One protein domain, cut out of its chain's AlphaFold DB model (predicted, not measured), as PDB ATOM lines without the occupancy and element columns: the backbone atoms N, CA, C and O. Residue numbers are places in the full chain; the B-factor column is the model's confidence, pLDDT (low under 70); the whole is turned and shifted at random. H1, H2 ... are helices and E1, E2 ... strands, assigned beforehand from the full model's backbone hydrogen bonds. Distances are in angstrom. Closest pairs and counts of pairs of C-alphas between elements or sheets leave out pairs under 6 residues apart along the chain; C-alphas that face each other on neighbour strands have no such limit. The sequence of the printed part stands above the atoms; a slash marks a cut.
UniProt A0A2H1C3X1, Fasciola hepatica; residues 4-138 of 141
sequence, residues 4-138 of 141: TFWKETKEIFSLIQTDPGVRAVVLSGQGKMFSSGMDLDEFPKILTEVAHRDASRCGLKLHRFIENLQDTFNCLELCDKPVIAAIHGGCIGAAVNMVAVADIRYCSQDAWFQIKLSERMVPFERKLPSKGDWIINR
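Overview. This is residues 4 to 138 of the 141 residues of a protein of Fasciola hepatica (UniProt A0A2H1C3X1). Two small three-stranded sheets make a corner where E2 leads through a tight link into E3, with the short helix H4 in the angle between them, and the long helix H3 reaches from the far end of the domain, near Asp 54, to the other end of E2, where Leu 76 of H3 comes near Val 83, the first residue of E2. H1 packs on the H3 residues nearer the sheets and H2 on those nearer the far end, while the weakly joined strand E6 lies at the edge of its sheet. The printed part has 135 residues with four named helices and six named strands in the order H1 E1 H2 H3 E2 E3 H4 E4 E5 E6, a mixed class of helices and strands. One sheet runs E1 E2 E4, all parallel; the other runs E3 E5 E6 and is mixed. The whole is only just compact, close to loose, with a radius of gyration of the C-alphas of 16.6 A and spans of 52 by 41 by 26 A.

Along the chain. H1, residues 4 to 18, begins at C-alpha 4 (-70.527, 118.908, -95.161) and is 21.6 A long. E1 is residues 25 to 28 and H2 residues 43 to 50. H3, residues 55 to 77, is 32.7 A long, begins at C-alpha 55 (-72.424, 110.591, -122.330) and has a kink of 28 degrees near residue 71. E2 is residues 83 to 87, 12.7 A long; E3 is 90 to 92, H4 94 to 100, E4 104 to 107, and E5 112 to 115. E6, residues 124 to 126, ends at C-alpha 126 (-99.379, 125.301, -100.398).

Arrangement. E1 and E2 are parallel, with N 27 and O 84 2.8 A apart, within hydrogen-bond range. E2 and E4 are parallel, with N 85 and O 104 at 2.8 A. E1, H2, H3 and E2 form a strand-helix-strand unit, two parallel neighbour strands with helices between, and its crossover is right-handed. H4 only grazes this sheet, with residues 98 to 100, and only grazes the other, with residues 94 to 99. There E3 and E5 are parallel, with N 91 and O 112 at 2.9 A, while E5 and E6 meet only at a point, C-alphas 114 and 125 facing each other at 5.7 A. H3 is close to H4 but not clearly touching, the closest C-alphas, Phe 73 and Met 98, being 5.6 A apart. With residues 69 to 76 alone H3 touches H1, closest C-alphas Lys 10 and Thr 72 at 5.8 A, a steep tilt of 44 degrees, the same way. With residues 58 to 65 alone it touches H2, closest C-alphas Val 50 and Lys 61 at 5.8 A, a steep tilt of 48 degrees, opposite ways. Every O i to N i+4 pair is within hydrogen-bond range in H2 and H4, against 10 of 11 in H1 and 17 of 19 in H3.

Size, cuts and confidence. The C-alphas farthest apart, Asp 54 and Lys 131, are 53.5 A from each other. The printed part has no cut, and the link from E1 to H2, 14 residues, is long. Residues 136 to 137 pair antiparallel with residues 104 to 105 of E4. The mean pLDDT of the printed part is 84.6, and residues 117 to 138 are under 70.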
ATOM      1  N   THR A   4     -70.711 119.320 -96.559       92.19
ATOM      2  CA  THR A   4     -70.527 118.908 -95.161       92.19
ATOM      3  C   THR A   4     -71.800 118.291 -94.596       92.19
ATOM      4  O   THR A   4     -71.756 117.185 -94.070       92.19
ATOM      5  N   PHE A   5     -72.950 118.941 -94.802       93.50
ATOM      6  CA  PHE A   5     -74.245 118.424 -94.364       93.50
ATOM      7  C   PHE A   5     -74.527 117.019 -94.922       93.50
ATOM      8  O   PHE A   5     -74.930 116.127 -94.175       93.50
ATOM      9  N   TRP A   6     -74.296 116.802 -96.223       90.38
ATOM     10  CA  TRP A   6     -74.581 115.514 -96.869       90.38
ATOM     11  C   TRP A   6     -73.722 114.374 -96.319       90.38
ATOM     12  O   TRP A   6     -74.206 113.245 -96.203       90.38
ATOM     13  N   LYS A   7     -72.466 114.679 -95.972       90.56
ATOM     14  CA  LYS A   7     -71.510 113.734 -95.390       90.56
ATOM     15  C   LYS A   7     -71.813 113.458 -93.915       90.56
ATOM     16  O   LYS A   7     -72.027 112.305 -93.545       90.56
ATOM     17  N   GLU A   8     -71.865 114.502 -93.093       94.75
ATOM     18  CA  GLU A   8     -72.007 114.381 -91.638       94.75
ATOM     19  C   GLU A   8     -73.333 113.740 -91.240       94.75
ATOM     20  O   GLU A   8     -73.375 112.977 -90.284       94.75
ATOM     21  N   THR A   9     -74.413 113.965 -91.996       94.94
ATOM     22  CA  THR A   9     -75.716 113.354 -91.690       94.94
ATOM     23  C   THR A   9     -75.634 111.823 -91.657       94.94
ATOM     24  O   THR A   9     -76.175 111.199 -90.745       94.94
ATOM     25  N   LYS A  10     -74.911 111.195 -92.596       93.00
ATOM     26  CA  LYS A  10     -74.725 109.732 -92.599       93.00
ATOM     27  C   LYS A  10     -73.906 109.265 -91.393       93.00
ATOM     28  O   LYS A  10     -74.255 108.273 -90.759       93.00
ATOM     29  N   GLU A  11     -72.837 109.990 -91.065       94.88
ATOM     30  CA  GLU A  11     -71.961 109.681 -89.927       94.88
ATOM     31  C   GLU A  11     -72.714 109.804 -88.594       94.88
ATOM     32  O   GLU A  11     -72.668 108.896 -87.765       94.88
ATOM     33  N   ILE A  12     -73.488 110.878 -88.425       96.06
ATOM     34  CA  ILE A  12     -74.314 111.130 -87.241       96.06
ATOM     35  C   ILE A  12     -75.359 110.030 -87.067       96.06
ATOM     36  O   ILE A  12     -75.491 109.497 -85.969       96.06
ATOM     37  N   PHE A  13     -76.080 109.647 -88.124       95.50
ATOM     38  CA  PHE A  13     -77.098 108.599 -88.016       95.50
ATOM     39  C   PHE A  13     -76.504 107.214 -87.733       95.50
ATOM     40  O   PHE A  13     -77.108 106.442 -86.991       95.50
ATOM     41  N   SER A  14     -75.299 106.925 -88.233       94.31
ATOM     42  CA  SER A  14     -74.555 105.714 -87.863       94.31
ATOM     43  C   SER A  14     -74.244 105.677 -86.360       94.31
ATOM     44  O   SER A  14     -74.533 104.690 -85.682       94.31
ATOM     45  N   LEU A  15     -73.746 106.789 -85.804       96.31
ATOM     46  CA  LEU A  15     -73.494 106.910 -84.364       96.31
ATOM     47  C   LEU A  15     -74.788 106.783 -83.558       96.31
ATOM     48  O   LEU A  15     -74.848 105.991 -82.617       96.31
ATOM     49  N   ILE A  16     -75.833 107.510 -83.973       96.69
ATOM     50  CA  ILE A  16     -77.151 107.484 -83.344       96.69
ATOM     51  C   ILE A  16     -77.653 106.058 -83.249       96.69
ATOM     52  O   ILE A  16     -78.029 105.678 -82.152       96.69
ATOM     53  N   GLN A  17     -77.647 105.266 -84.324       93.75
ATOM     54  CA  GLN A  17     -78.164 103.892 -84.300       93.75
ATOM     55  C   GLN A  17     -77.454 103.036 -83.241       93.75
ATOM     56  O   GLN A  17     -78.105 102.369 -82.438       93.75
ATOM     57  N   THR A  18     -76.128 103.140 -83.145       94.69
ATOM     58  CA  THR A  18     -75.332 102.317 -82.218       94.69
ATOM     59  C   THR A  18     -75.394 102.738 -80.745       94.69
ATOM     60  O   THR A  18     -75.014 101.948 -79.884       94.69
ATOM     61  N   ASP A  19     -75.884 103.940 -80.423       97.06
ATOM     62  CA  ASP A  19     -75.897 104.453 -79.045       97.06
ATOM     63  C   ASP A  19     -77.172 104.045 -78.271       97.06
ATOM     64  O   ASP A  19     -78.245 104.612 -78.510       97.06
ATOM     65  N   PRO A  20     -77.109 103.119 -77.292       95.50
ATOM     66  CA  PRO A  20     -78.288 102.685 -76.538       95.50
ATOM     67  C   PRO A  20     -78.918 103.791 -75.669       95.50
ATOM     68  O   PRO A  20     -80.057 103.639 -75.221       95.50
ATOM     69  N   GLY A  21     -78.205 104.896 -75.424       97.62
ATOM     70  CA  GLY A  21     -78.714 106.067 -74.713       97.62
ATOM     71  C   GLY A  21     -79.671 106.921 -75.548       97.62
ATOM     72  O   GLY A  21     -80.523 107.613 -74.988       97.62
ATOM     73  N   VAL A  22     -79.593 106.846 -76.881       97.88
ATOM     74  CA  VAL A  22     -80.492 107.591 -77.772       97.88
ATOM     75  C   VAL A  22     -81.816 106.846 -77.918       97.88
ATOM     76  O   VAL A  22     -81.857 105.667 -78.269       97.88
ATOM     77  N   ARG A  23     -82.921 107.555 -77.665       97.50
ATOM     78  CA  ARG A  23     -84.290 107.006 -77.713       97.50
ATOM     79  C   ARG A  23     -85.160 107.602 -78.815       97.50
ATOM     80  O   ARG A  23     -86.164 106.996 -79.163       97.50
ATOM     81  N   ALA A  24     -84.796 108.777 -79.316       97.38
ATOM     82  CA  ALA A  24     -85.442 109.477 -80.420       97.38
ATOM     83  C   ALA A  24     -84.492 110.564 -80.948       97.38
ATOM     84  O   ALA A  24     -83.586 110.998 -80.231       97.38
ATOM     85  N   VAL A  25     -84.729 111.026 -82.172       97.81
ATOM     86  CA  VAL A  25     -83.988 112.104 -82.835       97.81
ATOM     87  C   VAL A  25     -84.947 113.246 -83.140       97.81
ATOM     88  O   VAL A  25     -86.028 113.016 -83.674       97.81
ATOM     89  N   VAL A  26     -84.550 114.485 -82.843       97.62
ATOM     90  CA  VAL A  26     -85.301 115.681 -83.250       97.62
ATOM     91  C   VAL A  26     -84.486 116.468 -84.268       97.62
ATOM     92  O   VAL A  26     -83.402 116.960 -83.961       97.62
ATOM     93  N   LEU A  27     -85.025 116.612 -85.475       97.06
ATOM     94  CA  LEU A  27     -84.474 117.453 -86.531       97.06
ATOM     95  C   LEU A  27     -85.082 118.849 -86.420       97.06
ATOM     96  O   LEU A  27     -86.296 119.009 -86.539       97.06
ATOM     97  N   SER A  28     -84.243 119.862 -86.229       96.69
ATOM     98  CA  SER A  28     -84.652 121.269 -86.199       96.69
ATOM     99  C   SER A  28     -83.674 122.130 -86.996       96.69
ATOM    100  O   SER A  28     -82.507 121.771 -87.162       96.69
ATOM    101  N   GLY A  29     -84.163 123.250 -87.526       96.12
ATOM    102  CA  GLY A  29     -83.336 124.236 -88.218       96.12
ATOM    103  C   GLY A  29     -82.872 125.350 -87.283       96.12
ATOM    104  O   GLY A  29     -83.526 125.652 -86.288       96.12
ATOM    105  N   GLN A  30     -81.770 126.011 -87.630       96.06
ATOM    106  CA  GLN A  30     -81.315 127.230 -86.954       96.06
ATOM    107  C   GLN A  30     -81.699 128.477 -87.760       96.06
ATOM    108  O   GLN A  30     -81.649 128.480 -88.989       96.06
ATOM    109  N   GLY A  31     -82.041 129.569 -87.068       95.38
ATOM    110  CA  GLY A  31     -82.377 130.853 -87.691       95.38
ATOM    111  C   GLY A  31     -83.865 131.029 -88.017       95.38
ATOM    112  O   GLY A  31     -84.730 130.494 -87.332       95.38
ATOM    113  N   LYS A  32     -84.174 131.832 -89.047       94.94
ATOM    114  CA  LYS A  32     -85.549 132.281 -89.369       94.94
ATOM    115  C   LYS A  32     -86.434 131.225 -90.039       94.94
ATOM    116  O   LYS A  32     -87.635 131.430 -90.163       94.94
ATOM    117  N   MET A  33     -85.840 130.156 -90.550       96.44
ATOM    118  CA  MET A  33     -86.536 129.104 -91.278       96.44
ATOM    119  C   MET A  33     -85.849 127.768 -91.028       96.44
ATOM    120  O   MET A  33     -84.672 127.743 -90.674       96.44
ATOM    121  N   PHE A  34     -86.567 126.675 -91.257       97.25
ATOM    122  CA  PHE A  34     -86.061 125.326 -91.072       97.25
ATOM    123  C   PHE A  34     -84.876 125.037 -92.000       97.25
ATOM    124  O   PHE A  34     -83.786 124.717 -91.533       97.25
ATOM    125  N   SER A  35     -85.077 125.151 -93.317       96.38
ATOM    126  CA  SER A  35     -84.006 124.978 -94.303       96.38
ATOM    127  C   SER A  35     -84.443 125.415 -95.701       96.38
ATOM    128  O   SER A  35     -85.546 125.102 -96.158       96.38
ATOM    129  N   SER A  36     -83.543 126.096 -96.413       93.38
ATOM    130  CA  SER A  36     -83.685 126.438 -97.834       93.38
ATOM    131  C   SER A  36     -83.364 125.273 -98.783       93.38
ATOM    132  O   SER A  36     -83.501 125.417 -99.997       93.38
ATOM    133  N   GLY A  37     -82.967 124.114 -98.249       92.00
ATOM    134  CA  GLY A  37     -82.656 122.924 -99.030       92.00
ATOM    135  C   GLY A  37     -81.219 122.905 -99.537       92.00
ATOM    136  O   GLY A  37     -80.284 123.213 -98.798       92.00
ATOM    137  N   MET A  38     -81.032 122.457-100.775       90.12
ATOM    138  CA  MET A  38     -79.723 122.254-101.400       90.12
ATOM    139  C   MET A  38     -78.963 123.571-101.568       90.12
ATOM    140  O   MET A  38     -79.554 124.583-101.934       90.12
ATOM    141  N   ASP A  39     -77.661 123.554-101.286       89.25
ATOM    142  CA  ASP A  39     -76.805 124.715-101.523       89.25
ATOM    143  C   ASP A  39     -76.595 124.916-103.032       89.25
ATOM    144  O   ASP A  39     -75.973 124.089-103.703       89.25
ATOM    145  N   LEU A  40     -77.158 125.998-103.570       84.31
ATOM    146  CA  LEU A  40     -77.134 126.292-105.002       84.31
ATOM    147  C   LEU A  40     -75.791 126.860-105.481       84.31
ATOM    148  O   LEU A  40     -75.582 126.908-106.691       84.31
ATOM    149  N   ASP A  41     -74.879 127.231-104.581       86.81
ATOM    150  CA  ASP A  41     -73.536 127.702-104.934       86.81
ATOM    151  C   ASP A  41     -72.535 126.540-105.027       86.81
ATOM    152  O   ASP A  41     -71.580 126.576-105.813       86.81
ATOM    153  N   GLU A  42     -72.742 125.485-104.236       82.62
ATOM    154  CA  GLU A  42     -71.913 124.275-104.270       82.62
ATOM    155  C   GLU A  42     -72.390 123.256-105.310       82.62
ATOM    156  O   GLU A  42     -71.574 122.650-106.007       82.62
ATOM    157  N   PHE A  43     -73.703 123.080-105.475       81.25
ATOM    158  CA  PHE A  43     -74.242 122.010-106.315       81.25
ATOM    159  C   PHE A  43     -73.848 122.085-107.804       81.25
ATOM    160  O   PHE A  43     -73.476 121.054-108.373       81.25
ATOM    161  N   PRO A  44     -73.833 123.264-108.460       83.94
ATOM    162  CA  PRO A  44     -73.378 123.378-109.846       83.94
ATOM    163  C   PRO A  44     -71.911 122.973-110.044       83.94
ATOM    164  O   PRO A  44     -71.549 122.448-111.101       83.94
ATOM    165  N   LYS A  45     -71.061 123.176-109.026       84.31
ATOM    166  CA  LYS A  45     -69.645 122.780-109.074       84.31
ATOM    167  C   LYS A  45     -69.529 121.259-109.130       84.31
ATOM    168  O   LYS A  45     -68.832 120.733-109.990       84.31
ATOM    169  N   ILE A  46     -70.322 120.559-108.320       80.31
ATOM    170  CA  ILE A  46     -70.368 119.093-108.317       80.31
ATOM    171  C   ILE A  46     -70.885 118.554-109.657       80.31
ATOM    172  O   ILE A  46     -70.308 117.627-110.222       80.31
ATOM    173  N   LEU A  47     -71.934 119.163-110.224       82.56
ATOM    174  CA  LEU A  47     -72.435 118.776-111.550       82.56
ATOM    175  C   LEU A  47     -71.370 118.945-112.647       82.56
ATOM    176  O   LEU A  47     -71.324 118.153-113.590       82.56
ATOM    177  N   THR A  48     -70.489 119.935-112.505       85.81
ATOM    178  CA  THR A  48     -69.363 120.148-113.424       85.81
ATOM    179  C   THR A  48     -68.299 119.054-113.283       85.81
ATOM    180  O   THR A  48     -67.771 118.590-114.290       85.81
ATOM    181  N   GLU A  49     -68.017 118.579-112.069       82.56
ATOM    182  CA  GLU A  49     -67.087 117.462-111.822       82.56
ATOM    183  C   GLU A  49     -67.625 116.109-112.321       82.56
ATOM    184  O   GLU A  49     -66.877 115.230-112.769       82.56
ATOM    185  N   VAL A  50     -68.946 115.939-112.259       81.88
ATOM    186  CA  VAL A  50     -69.658 114.770-112.789       81.88
ATOM    187  C   VAL A  50     -69.638 114.754-114.323       81.88
ATOM    188  O   VAL A  50     -69.626 113.670-114.921       81.88
ATOM    189  N   ALA A  51     -69.587 115.928-114.959       81.94
ATOM    190  CA  ALA A  51     -69.607 116.059-116.406       81.94
ATOM    191  C   ALA A  51     -68.445 115.304-117.069       81.94
ATOM    192  O   ALA A  51     -67.295 115.299-116.622       81.94
ATOM    193  N   HIS A  52     -68.752 114.637-118.177       83.56
ATOM    194  CA  HIS A  52     -67.780 113.866-118.936       83.56
ATOM    195  C   HIS A  52     -68.109 113.939-120.429       83.56
ATOM    196  O   HIS A  52     -69.277 114.026-120.801       83.56
ATOM    197  N   ARG A  53     -67.083 113.892-121.293       81.56
ATOM    198  CA  ARG A  53     -67.264 113.965-122.760       81.56
ATOM    199  C   ARG A  53     -68.073 112.786-123.310       81.56
ATOM    200  O   ARG A  53     -68.871 112.950-124.220       81.56
ATOM    201  N   ASP A  54     -67.843 111.603-122.751       90.88
ATOM    202  CA  ASP A  54     -68.644 110.399-122.997       90.88
ATOM    203  C   ASP A  54     -69.950 110.463-122.187       90.88
ATOM    204  O   ASP A  54     -69.914 110.484-120.950       90.88
ATOM    205  N   ALA A  55     -71.083 110.480-122.896       88.50
ATOM    206  CA  ALA A  55     -72.424 110.591-122.330       88.50
ATOM    207  C   ALA A  55     -72.792 109.413-121.411       88.50
ATOM    208  O   ALA A  55     -73.415 109.627-120.373       88.50
ATOM    209  N   SER A  56     -72.359 108.192-121.734       89.06
ATOM    210  CA  SER A  56     -72.625 106.999-120.922       89.06
ATOM    211  C   SER A  56     -71.895 107.083-119.583       89.06
ATOM    212  O   SER A  56     -72.466 106.807-118.527       89.06
ATOM    213  N   ARG A  57     -70.633 107.537-119.601       87.25
ATOM    214  CA  ARG A  57     -69.855 107.768-118.371       87.25
ATOM    215  C   ARG A  57     -70.420 108.916-117.540       87.25
ATOM    216  O   ARG A  57     -70.446 108.808-116.316       87.25
ATOM    217  N   CYS A  58     -70.869 109.989-118.190       87.38
ATOM    218  CA  CYS A  58     -71.546 111.107-117.532       87.38
ATOM    219  C   CYS A  58     -72.818 110.626-116.815       87.38
ATOM    220  O   CYS A  58     -72.976 110.861-115.618       87.38
ATOM    221  N   GLY A  59     -73.667 109.861-117.511       87.25
ATOM    222  CA  GLY A  59     -74.891 109.291-116.950       87.25
ATOM    223  C   GLY A  59     -74.632 108.399-115.736       87.25
ATOM    224  O   GLY A  59     -75.273 108.576-114.704       87.25
ATOM    225  N   LEU A  60     -73.642 107.502-115.809       89.75
ATOM    226  CA  LEU A  60     -73.287 106.631-114.683       89.75
ATOM    227  C   LEU A  60     -72.783 107.421-113.464       89.75
ATOM    228  O   LEU A  60     -73.145 107.102-112.332       89.75
ATOM    229  N   LYS A  61     -71.950 108.449-113.673       88.00
ATOM    230  CA  LYS A  61     -71.470 109.306-112.579       88.00
ATOM    231  C   LYS A  61     -72.607 110.105-111.947       88.00
ATOM    232  O   LYS A  61     -72.681 110.175-110.724       88.00
ATOM    233  N   LEU A  62     -73.491 110.674-112.765       87.69
ATOM    234  CA  LEU A  62     -74.649 111.429-112.290       87.69
ATOM    235  C   LEU A  62     -75.600 110.538-111.493       87.69
ATOM    236  O   LEU A  62     -76.059 110.940-110.432       87.69
ATOM    237  N   HIS A  63     -75.843 109.319-111.972       87.44
ATOM    238  CA  HIS A  63     -76.671 108.350-111.268       87.44
ATOM    239  C   HIS A  63     -76.114 108.041-109.874       87.44
ATOM    240  O   HIS A  63     -76.814 108.262-108.892       87.44
ATOM    241  N   ARG A  64     -74.827 107.681-109.772       88.69
ATOM    242  CA  ARG A  64     -74.161 107.433-108.478       88.69
ATOM    243  C   ARG A  64     -74.178 108.646-107.556       88.69
ATOM    244  O   ARG A  64     -74.217 108.511-106.337       88.69
ATOM    245  N   PHE A  65     -74.083 109.845-108.120       87.31
ATOM    246  CA  PHE A  65     -74.172 111.069-107.339       87.31
ATOM    247  C   PHE A  65     -75.580 111.261-106.761       87.31
ATOM    248  O   PHE A  65     -75.715 111.530-105.571       87.31
ATOM    249  N   ILE A  66     -76.621 111.058-107.571       87.44
ATOM    250  CA  ILE A  66     -78.018 111.133-107.127       87.44
ATOM    251  C   ILE A  66     -78.314 110.065-106.067       87.44
ATOM    252  O   ILE A  66     -78.909 110.399-105.045       87.44
ATOM    253  N   GLU A  67     -77.861 108.825-106.268       89.62
ATOM    254  CA  GLU A  67     -77.981 107.745-105.276       89.62
ATOM    255  C   GLU A  67     -77.352 108.158-103.940       89.62
ATOM    256  O   GLU A  67     -77.993 108.075-102.898       89.62
ATOM    257  N   ASN A  68     -76.145 108.733-103.967       87.62
ATOM    258  CA  ASN A  68     -75.483 109.196-102.748       87.62
ATOM    259  C   ASN A  68     -76.273 110.270-101.988       87.62
ATOM    260  O   ASN A  68     -76.229 110.269-100.755       87.62
ATOM    261  N   LEU A  69     -76.963 111.176-102.693       87.81
ATOM    262  CA  LEU A  69     -77.828 112.190-102.077       87.81
ATOM    263  C   LEU A  69     -79.083 111.559-101.469       87.81
ATOM    264  O   LEU A  69     -79.491 111.941-100.376       87.81
ATOM    265  N   GLN A  70     -79.689 110.595-102.166       88.31
ATOM    266  CA  GLN A  70     -80.851 109.859-101.663       88.31
ATOM    267  C   GLN A  70     -80.489 109.055-100.412       88.31
ATOM    268  O   GLN A  70     -81.203 109.123 -99.415       88.31
ATOM    269  N   ASP A  71     -79.323 108.410-100.406       89.00
ATOM    270  CA  ASP A  71     -78.813 107.659 -99.260       89.00
ATOM    271  C   ASP A  71     -78.649 108.511 -97.997       89.00
ATOM    272  O   ASP A  71     -78.757 107.996 -96.886       89.00
ATOM    273  N   THR A  72     -78.392 109.817 -98.137       91.50
ATOM    274  CA  THR A  72     -78.344 110.727 -96.983       91.50
ATOM    275  C   THR A  72     -79.703 110.851 -96.301       91.50
ATOM    276  O   THR A  72     -79.748 111.053 -95.097       91.50
ATOM    277  N   PHE A  73     -80.811 110.740 -97.030       92.50
ATOM    278  CA  PHE A  73     -82.143 110.745 -96.424       92.50
ATOM    279  C   PHE A  73     -82.598 109.334 -96.044       92.50
ATOM    280  O   PHE A  73     -83.263 109.174 -95.025       92.50
ATOM    281  N   ASN A  74     -82.155 108.302 -96.769       91.38
ATOM    282  CA  ASN A  74     -82.440 106.911 -96.413       91.38
ATOM    283  C   ASN A  74     -81.915 106.551 -95.012       91.38
ATOM    284  O   ASN A  74     -82.527 105.734 -94.336       91.38
ATOM    285  N   CYS A  75     -80.823 107.163 -94.527       93.12
ATOM    286  CA  CYS A  75     -80.344 106.878 -93.168       93.12
ATOM    287  C   CYS A  75     -81.321 107.326 -92.065       93.12
ATOM    288  O   CYS A  75     -81.337 106.710 -91.000       93.12
ATOM    289  N   LEU A  76     -82.153 108.345 -92.325       93.38
ATOM    290  CA  LEU A  76     -83.229 108.773 -91.428       93.38
ATOM    291  C   LEU A  76     -84.344 107.725 -91.417       93.38
ATOM    292  O   LEU A  76     -84.823 107.349 -90.357       93.38
ATOM    293  N   GLU A  77     -84.728 107.248 -92.601       89.62
ATOM    294  CA  GLU A  77     -85.783 106.247 -92.791       89.62
ATOM    295  C   GLU A  77     -85.415 104.869 -92.231       89.62
ATOM    296  O   GLU A  77     -86.275 104.175 -91.697       89.62
ATOM    297  N   LEU A  78     -84.149 104.473 -92.356       91.50
ATOM    298  CA  LEU A  78     -83.637 103.191 -91.873       91.50
ATOM    299  C   LEU A  78     -83.223 103.234 -90.395       91.50
ATOM    300  O   LEU A  78     -82.750 102.229 -89.867       91.50
ATOM    301  N   CYS A  79     -83.347 104.385 -89.732       93.50
ATOM    302  CA  CYS A  79     -83.060 104.497 -88.311       93.50
ATOM    303  C   CYS A  79     -84.110 103.730 -87.502       93.50
ATOM    304  O   CYS A  79     -85.310 103.908 -87.678       93.50
ATOM    305  N   ASP A  80     -83.653 102.897 -86.572       93.31
ATOM    306  CA  ASP A  80     -84.495 102.135 -85.648       93.31
ATOM    307  C   ASP A  80     -85.051 102.992 -84.493       93.31
ATOM    308  O   ASP A  80     -85.818 102.510 -83.655       93.31
ATOM    309  N   LYS A  81     -84.670 104.273 -84.444       95.94
ATOM    310  CA  LYS A  81     -85.070 105.243 -83.420       95.94
ATOM    311  C   LYS A  81     -86.005 106.273 -84.043       95.94
ATOM    312  O   LYS A  81     -85.660 106.809 -85.092       95.94
ATOM    313  N   PRO A  82     -87.122 106.625 -83.377       96.75
ATOM    314  CA  PRO A  82     -88.073 107.597 -83.904       96.75
ATOM    315  C   PRO A  82     -87.414 108.925 -84.289       96.75
ATOM    316  O   PRO A  82     -86.763 109.561 -83.455       96.75
ATOM    317  N   VAL A  83     -87.630 109.372 -85.524       97.62
ATOM    318  CA  VAL A  83     -87.153 110.645 -86.068       97.62
ATOM    319  C   VAL A  83     -88.311 111.636 -86.156       97.62
ATOM    320  O   VAL A  83     -89.299 111.428 -86.862       97.62
ATOM    321  N   ILE A  84     -88.177 112.758 -85.452       97.88
ATOM    322  CA  ILE A  84     -89.183 113.817 -85.360       97.88
ATOM    323  C   ILE A  84     -88.643 115.076 -86.038       97.88
ATOM    324  O   ILE A  84     -87.632 115.628 -85.615       97.88
ATOM    325  N   ALA A  85     -89.323 115.576 -87.063       98.00
ATOM    326  CA  ALA A  85     -89.017 116.865 -87.674       98.00
ATOM    327  C   ALA A  85     -89.809 117.989 -86.988       98.00
ATOM    328  O   ALA A  85     -91.038 117.964 -86.990       98.00
ATOM    329  N   ALA A  86     -89.115 118.983 -86.434       97.81
ATOM    330  CA  ALA A  86     -89.688 120.199 -85.862       97.81
ATOM    331  C   ALA A  86     -89.417 121.384 -86.803       97.81
ATOM    332  O   ALA A  86     -88.288 121.862 -86.923       97.81
ATOM    333  N   ILE A  87     -90.457 121.819 -87.514       97.88
ATOM    334  CA  ILE A  87     -90.335 122.665 -88.703       97.88
ATOM    335  C   ILE A  87     -90.906 124.053 -88.417       97.88
ATOM    336  O   ILE A  87     -92.092 124.190 -88.125       97.88
ATOM    337  N   HIS A  88     -90.082 125.089 -88.557       97.12
ATOM    338  CA  HIS A  88     -90.496 126.490 -88.467       97.12
ATOM    339  C   HIS A  88     -90.132 127.271 -89.728       97.12
ATOM    340  O   HIS A  88     -89.183 126.926 -90.433       97.12
ATOM    341  N   GLY A  89     -90.882 128.330 -90.035       96.44
ATOM    342  CA  GLY A  89     -90.688 129.101 -91.264       96.44
ATOM    343  C   GLY A  89     -90.628 128.222 -92.526       96.44
ATOM    344  O   GLY A  89     -91.361 127.247 -92.677       96.44
ATOM    345  N   GLY A  90     -89.753 128.561 -93.472       94.88
ATOM    346  CA  GLY A  90     -89.672 127.834 -94.742       94.88
ATOM    347  C   GLY A  90     -88.921 126.496 -94.684       94.88
ATOM    348  O   GLY A  90     -87.804 126.401 -94.173       94.88
ATOM    349  N   CYS A  91     -89.520 125.479 -95.303       96.38
ATOM    350  CA  CYS A  91     -88.931 124.180 -95.614       96.38
ATOM    351  C   CYS A  91     -88.968 123.971 -97.138       96.38
ATOM    352  O   CYS A  91     -90.036 123.783 -97.726       96.38
ATOM    353  N   ILE A  92     -87.812 124.073 -97.799       93.62
ATOM    354  CA  ILE A  92     -87.738 124.232 -99.261       93.62
ATOM    355  C   ILE A  92     -86.893 123.133 -99.914       93.62
ATOM    356  O   ILE A  92     -85.830 122.757 -99.421       93.62
ATOM    357  N   GLY A  93     -87.349 122.640-101.068       91.38
ATOM    358  CA  GLY A  93     -86.578 121.766-101.953       91.38
ATOM    359  C   GLY A  93     -86.134 120.480-101.262       91.38
ATOM    360  O   GLY A  93     -86.961 119.743-100.732       91.38
ATOM    361  N   ALA A  94     -84.823 120.221-101.231       91.38
ATOM    362  CA  ALA A  94     -84.258 119.033-100.584       91.38
ATOM    363  C   ALA A  94     -84.633 118.900 -99.092       91.38
ATOM    364  O   ALA A  94     -84.714 117.785 -98.585       91.38
ATOM    365  N   ALA A  95     -84.932 120.007 -98.400       94.25
ATOM    366  CA  ALA A  95     -85.414 119.952 -97.022       94.25
ATOM    367  C   ALA A  95     -86.786 119.276 -96.906       94.25
ATOM    368  O   ALA A  95     -87.030 118.571 -95.930       94.25
ATOM    369  N   VAL A  96     -87.652 119.439 -97.914       94.12
ATOM    370  CA  VAL A  96     -88.963 118.776 -97.966       94.12
ATOM    371  C   VAL A  96     -88.787 117.263 -98.086       94.12
ATOM    372  O   VAL A  96     -89.457 116.517 -97.377       94.12
ATOM    373  N   ASN A  97     -87.837 116.805 -98.910       90.56
ATOM    374  CA  ASN A  97     -87.516 115.379 -99.035       90.56
ATOM    375  C   ASN A  97     -87.005 114.802 -97.706       90.56
ATOM    376  O   ASN A  97     -87.435 113.730 -97.296       90.56
ATOM    377  N   MET A  98     -86.144 115.543 -97.003       94.25
ATOM    378  CA  MET A  98     -85.620 115.125 -95.703       94.25
ATOM    379  C   MET A  98     -86.719 114.966 -94.644       94.25
ATOM    380  O   MET A  98     -86.735 113.989 -93.906       94.25
ATOM    381  N   VAL A  99     -87.656 115.911 -94.541       95.25
ATOM    382  CA  VAL A  99     -88.730 115.804 -93.535       95.25
ATOM    383  C   VAL A  99     -89.814 114.802 -93.943       95.25
ATOM    384  O   VAL A  99     -90.544 114.310 -93.081       95.25
ATOM    385  N   ALA A 100     -89.925 114.470 -95.233       93.19
ATOM    386  CA  ALA A 100     -90.859 113.462 -95.728       93.19
ATOM    387  C   ALA A 100     -90.508 112.045 -95.246       93.19
ATOM    388  O   ALA A 100     -91.418 111.256 -95.010       93.19
ATOM    389  N   VAL A 101     -89.222 111.747 -95.042       93.69
ATOM    390  CA  VAL A 101     -88.773 110.435 -94.544       93.69
ATOM    391  C   VAL A 101     -88.831 110.295 -93.019       93.69
ATOM    392  O   VAL A 101     -88.750 109.176 -92.523       93.69
ATOM    393  N   ALA A 102     -89.013 111.397 -92.280       95.12
ATOM    394  CA  ALA A 102     -89.176 111.367 -90.825       95.12
ATOM    395  C   ALA A 102     -90.441 110.590 -90.403       95.12
ATOM    396  O   ALA A 102     -91.396 110.450 -91.173       95.12
ATOM    397  N   ASP A 103     -90.506 110.137 -89.158       95.19
ATOM    398  CA  ASP A 103     -91.677 109.401 -88.669       95.19
ATOM    399  C   ASP A 103     -92.801 110.367 -88.313       95.19
ATOM    400  O   ASP A 103     -93.950 110.202 -88.729       95.19
ATOM    401  N   ILE A 104     -92.438 111.446 -87.617       95.88
ATOM    402  CA  ILE A 104     -93.349 112.494 -87.165       95.88
ATOM    403  C   ILE A 104     -92.855 113.840 -87.686       95.88
ATOM    404  O   ILE A 104     -91.671 114.156 -87.610       95.88
ATOM    405  N   ARG A 105     -93.774 114.673 -88.176       96.75
ATOM    406  CA  ARG A 105     -93.507 116.082 -88.494       96.75
ATOM    407  C   ARG A 105     -94.421 116.959 -87.660       96.75
ATOM    408  O   ARG A 105     -95.631 116.786 -87.749       96.75
ATOM    409  N   TYR A 106     -93.835 117.889 -86.917       96.06
ATOM    410  CA  TYR A 106     -94.500 119.040 -86.324       96.06
ATOM    411  C   TYR A 106     -94.131 120.289 -87.107       96.06
ATOM    412  O   TYR A 106     -92.984 120.455 -87.530       96.06
ATOM    413  N   CYS A 107     -95.090 121.192 -87.259       95.38
ATOM    414  CA  CYS A 107     -94.849 122.486 -87.866       95.38
ATOM    415  C   CYS A 107     -95.426 123.616 -87.012       95.38
ATOM    416  O   CYS A 107     -96.497 123.473 -86.422       95.38
ATOM    417  N   SER A 108     -94.706 124.733 -86.936       94.62
ATOM    418  CA  SER A 108     -95.218 125.960 -86.332       94.62
ATOM    419  C   SER A 108     -96.259 126.621 -87.243       94.62
ATOM    420  O   SER A 108     -96.351 126.330 -88.436       94.62
ATOM    421  N   GLN A 109     -97.046 127.553 -86.700       93.31
ATOM    422  CA  GLN A 109     -98.097 128.236 -87.469       93.31
ATOM    423  C   GLN A 109     -97.561 129.064 -88.648       93.31
ATOM    424  O   GLN A 109     -98.276 129.288 -89.621       93.31
ATOM    425  N   ASP A 110     -96.318 129.530 -88.562       91.19
ATOM    426  CA  ASP A 110     -95.621 130.280 -89.608       91.19
ATOM    427  C   ASP A 110     -94.869 129.377 -90.601       91.19
ATOM    428  O   ASP A 110     -94.241 129.879 -91.538       91.19
ATOM    429  N   ALA A 111     -94.929 128.054 -90.423       95.38
ATOM    430  CA  ALA A 111     -94.243 127.118 -91.292       95.38
ATOM    431  C   ALA A 111     -94.892 127.024 -92.679       95.38
ATOM    432  O   ALA A 111     -96.117 126.993 -92.835       95.38
ATOM    433  N   TRP A 112     -94.061 126.911 -93.712       93.56
ATOM    434  CA  TRP A 112     -94.505 126.714 -95.088       93.56
ATOM    435  C   TRP A 112     -93.544 125.813 -95.858       93.56
ATOM    436  O   TRP A 112     -92.350 125.738 -95.572       93.56
ATOM    437  N   PHE A 113     -94.086 125.122 -96.859       93.88
ATOM    438  CA  PHE A 113     -93.377 124.100 -97.620       93.88
ATOM    439  C   PHE A 113     -93.377 124.453 -99.100       93.88
ATOM    440  O   PHE A 113     -94.404 124.869 -99.640       93.88
ATOM    441  N   GLN A 114     -92.240 124.252 -99.763       91.06
ATOM    442  CA  GLN A 114     -92.124 124.481-101.200       91.06
ATOM    443  C   GLN A 114     -91.275 123.396-101.857       91.06
ATOM    444  O   GLN A 114     -90.082 123.257-101.584       91.06
ATOM    445  N   ILE A 115     -91.882 122.656-102.784       85.94
ATOM    446  CA  ILE A 115     -91.161 121.708-103.634       85.94
ATOM    447  C   ILE A 115     -90.481 122.520-104.739       85.94
ATOM    448  O   ILE A 115     -91.119 122.930-105.706       85.94
ATOM    449  N   LYS A 116     -89.183 122.788-104.573       76.56
ATOM    450  CA  LYS A 116     -88.367 123.553-105.524       76.56
ATOM    451  C   LYS A 116     -87.151 122.728-105.934       76.56
ATOM    452  O   LYS A 116     -86.313 122.415-105.096       76.56
ATOM    453  N   LEU A 117     -87.080 122.371-107.217       59.94
ATOM    454  CA  LEU A 117     -85.982 121.578-107.790       59.94
ATOM    455  C   LEU A 117     -84.943 122.462-108.513       59.94
ATOM    456  O   LEU A 117     -83.754 122.177-108.465       59.94
ATOM    457  N   SER A 118     -85.388 123.543-109.171       53.69
ATOM    458  CA  SER A 118     -84.568 124.592-109.811       53.69
ATOM    459  C   SER A 118     -85.453 125.800-110.187       53.69
ATOM    460  O   SER A 118     -86.679 125.694-110.123       53.69
ATOM    461  N   GLU A 119     -84.870 126.939-110.592       51.53
ATOM    462  CA  GLU A 119     -85.603 128.172-110.971       51.53
ATOM    463  C   GLU A 119     -86.654 127.991-112.084       51.53
ATOM    464  O   GLU A 119     -87.518 128.846-112.257       51.53
ATOM    465  N   ARG A 120     -86.615 126.878-112.829       38.72
ATOM    466  CA  ARG A 120     -87.514 126.606-113.963       38.72
ATOM    467  C   ARG A 120     -88.777 125.812-113.623       38.72
ATOM    468  O   ARG A 120     -89.538 125.502-114.534       38.72
ATOM    469  N   MET A 121     -89.024 125.478-112.358       40.03
ATOM    470  CA  MET A 121     -90.216 124.717-111.968       40.03
ATOM    471  C   MET A 121     -91.199 125.596-111.193       40.03
ATOM    472  O   MET A 121     -90.815 126.297-110.259       40.03
ATOM    473  N   VAL A 122     -92.458 125.581-111.640       38.72
ATOM    474  CA  VAL A 122     -93.567 126.417-111.157       38.72
ATOM    475  C   VAL A 122     -93.654 126.364-109.623       38.72
ATOM    476  O   VAL A 122     -93.591 125.262-109.071       38.72
ATOM    477  N   PRO A 123     -93.813 127.500-108.915       41.81
ATOM    478  CA  PRO A 123     -93.974 127.489-107.468       41.81
ATOM    479  C   PRO A 123     -95.215 126.676-107.085       41.81
ATOM    480  O   PRO A 123     -96.342 127.106-107.317       41.81
ATOM    481  N   PHE A 124     -95.026 125.499-106.487       43.31
ATOM    482  CA  PHE A 124     -96.093 124.846-105.736       43.31
ATOM    483  C   PHE A 124     -96.048 125.389-104.308       43.31
ATOM    484  O   PHE A 124     -95.352 124.859-103.442       43.31
ATOM    485  N   GLU A 125     -96.737 126.506-104.091       45.41
ATOM    486  CA  GLU A 125     -96.969 127.059-102.761       45.41
ATOM    487  C   GLU A 125     -98.287 126.511-102.221       45.41
ATOM    488  O   GLU A 125     -99.369 126.875-102.682       45.41
ATOM    489  N   ARG A 126     -98.211 125.647-101.208       45.84
ATOM    490  CA  ARG A 126     -99.379 125.301-100.398       45.84
ATOM    491  C   ARG A 126     -99.177 125.882 -99.007       45.84
ATOM    492  O   ARG A 126     -98.481 125.295 -98.182       45.84
ATOM    493  N   LYS A 127     -99.794 127.036 -98.743       43.19
ATOM    494  CA  LYS A 127     -99.983 127.503 -97.365       43.19
ATOM    495  C   LYS A 127    -100.913 126.515 -96.669       43.19
ATOM    496  O   LYS A 127    -102.053 126.327 -97.097       43.19
ATOM    497  N   LEU A 128    -100.404 125.845 -95.642       50.81
ATOM    498  CA  LEU A 128    -101.235 125.027 -94.770       50.81
ATOM    499  C   LEU A 128    -102.200 125.955 -94.002       50.81
ATOM    500  O   LEU A 128    -101.845 127.101 -93.713       50.81
ATOM    501  N   PRO A 129    -103.441 125.521 -93.726       46.44
ATOM    502  CA  PRO A 129    -104.425 126.343 -93.028       46.44
ATOM    503  C   PRO A 129    -103.938 126.755 -91.630       46.44
ATOM    504  O   PRO A 129    -103.328 125.971 -90.906       46.44
ATOM    505  N   SER A 130    -104.251 127.993 -91.243       45.28
ATOM    506  CA  SER A 130    -103.657 128.747 -90.126       45.28
ATOM    507  C   SER A 130    -104.023 128.277 -88.707       45.28
ATOM    508  O   SER A 130    -103.856 129.039 -87.756       45.28
ATOM    509  N   LYS A 131    -104.581 127.077 -88.528       37.97
ATOM    510  CA  LYS A 131    -104.975 126.552 -87.211       37.97
ATOM    511  C   LYS A 131    -104.704 125.050 -87.126       37.97
ATOM    512  O   LYS A 131    -105.415 124.273 -87.753       37.97
ATOM    513  N   GLY A 132    -103.715 124.674 -86.316       43.06
ATOM    514  CA  GLY A 132    -103.444 123.296 -85.905       43.06
ATOM    515  C   GLY A 132    -101.950 122.999 -85.807       43.06
ATOM    516  O   GLY A 132    -101.208 123.314 -86.732       43.06
ATOM    517  N   ASP A 133    -101.524 122.377 -84.707       45.41
ATOM    518  CA  ASP A 133    -100.270 121.624 -84.669       45.41
ATOM    519  C   ASP A 133    -100.504 120.360 -85.508       45.41
ATOM    520  O   ASP A 133    -101.211 119.439 -85.092       45.41
ATOM    521  N   TRP A 134    -100.017 120.349 -86.748       44.78
ATOM    522  CA  TRP A 134    -100.254 119.230 -87.658       44.78
ATOM    523  C   TRP A 134     -99.226 118.134 -87.407       44.78
ATOM    524  O   TRP A 134     -98.036 118.349 -87.608       44.78
ATOM    525  N   ILE A 135     -99.706 116.954 -87.008       54.66
ATOM    526  CA  ILE A 135     -98.917 115.726 -86.914       54.66
ATOM    527  C   ILE A 135     -99.210 114.897 -88.159       54.66
ATOM    528  O   ILE A 135    -100.309 114.371 -88.320       54.66
ATOM    529  N   ILE A 136     -98.222 114.755 -89.038       60.66
ATOM    530  CA  ILE A 136     -98.270 113.749 -90.106       60.66
ATOM    531  C   ILE A 136     -97.425 112.572 -89.637       60.66
ATOM    532  O   ILE A 136     -96.207 112.722 -89.515       60.66
ATOM    533  N   ASN A 137     -98.062 111.431 -89.370       46.84
ATOM    534  CA  ASN A 137     -97.396 110.206 -88.929       46.84
ATOM    535  C   ASN A 137     -97.136 109.269 -90.115       46.84
ATOM    536  O   ASN A 137     -97.961 109.167 -91.024       46.84
ATOM    537  N   ARG A 138     -95.997 108.584 -90.093       53.78
ATOM    538  CA  ARG A 138     -95.668 107.519 -91.033       53.78
ATOM    539  C   ARG A 138     -96.264 106.204 -90.522       53.78
ATOM    540  O   ARG A 138     -95.977 105.776 -89.409       53.78
TER     541      ARG A 138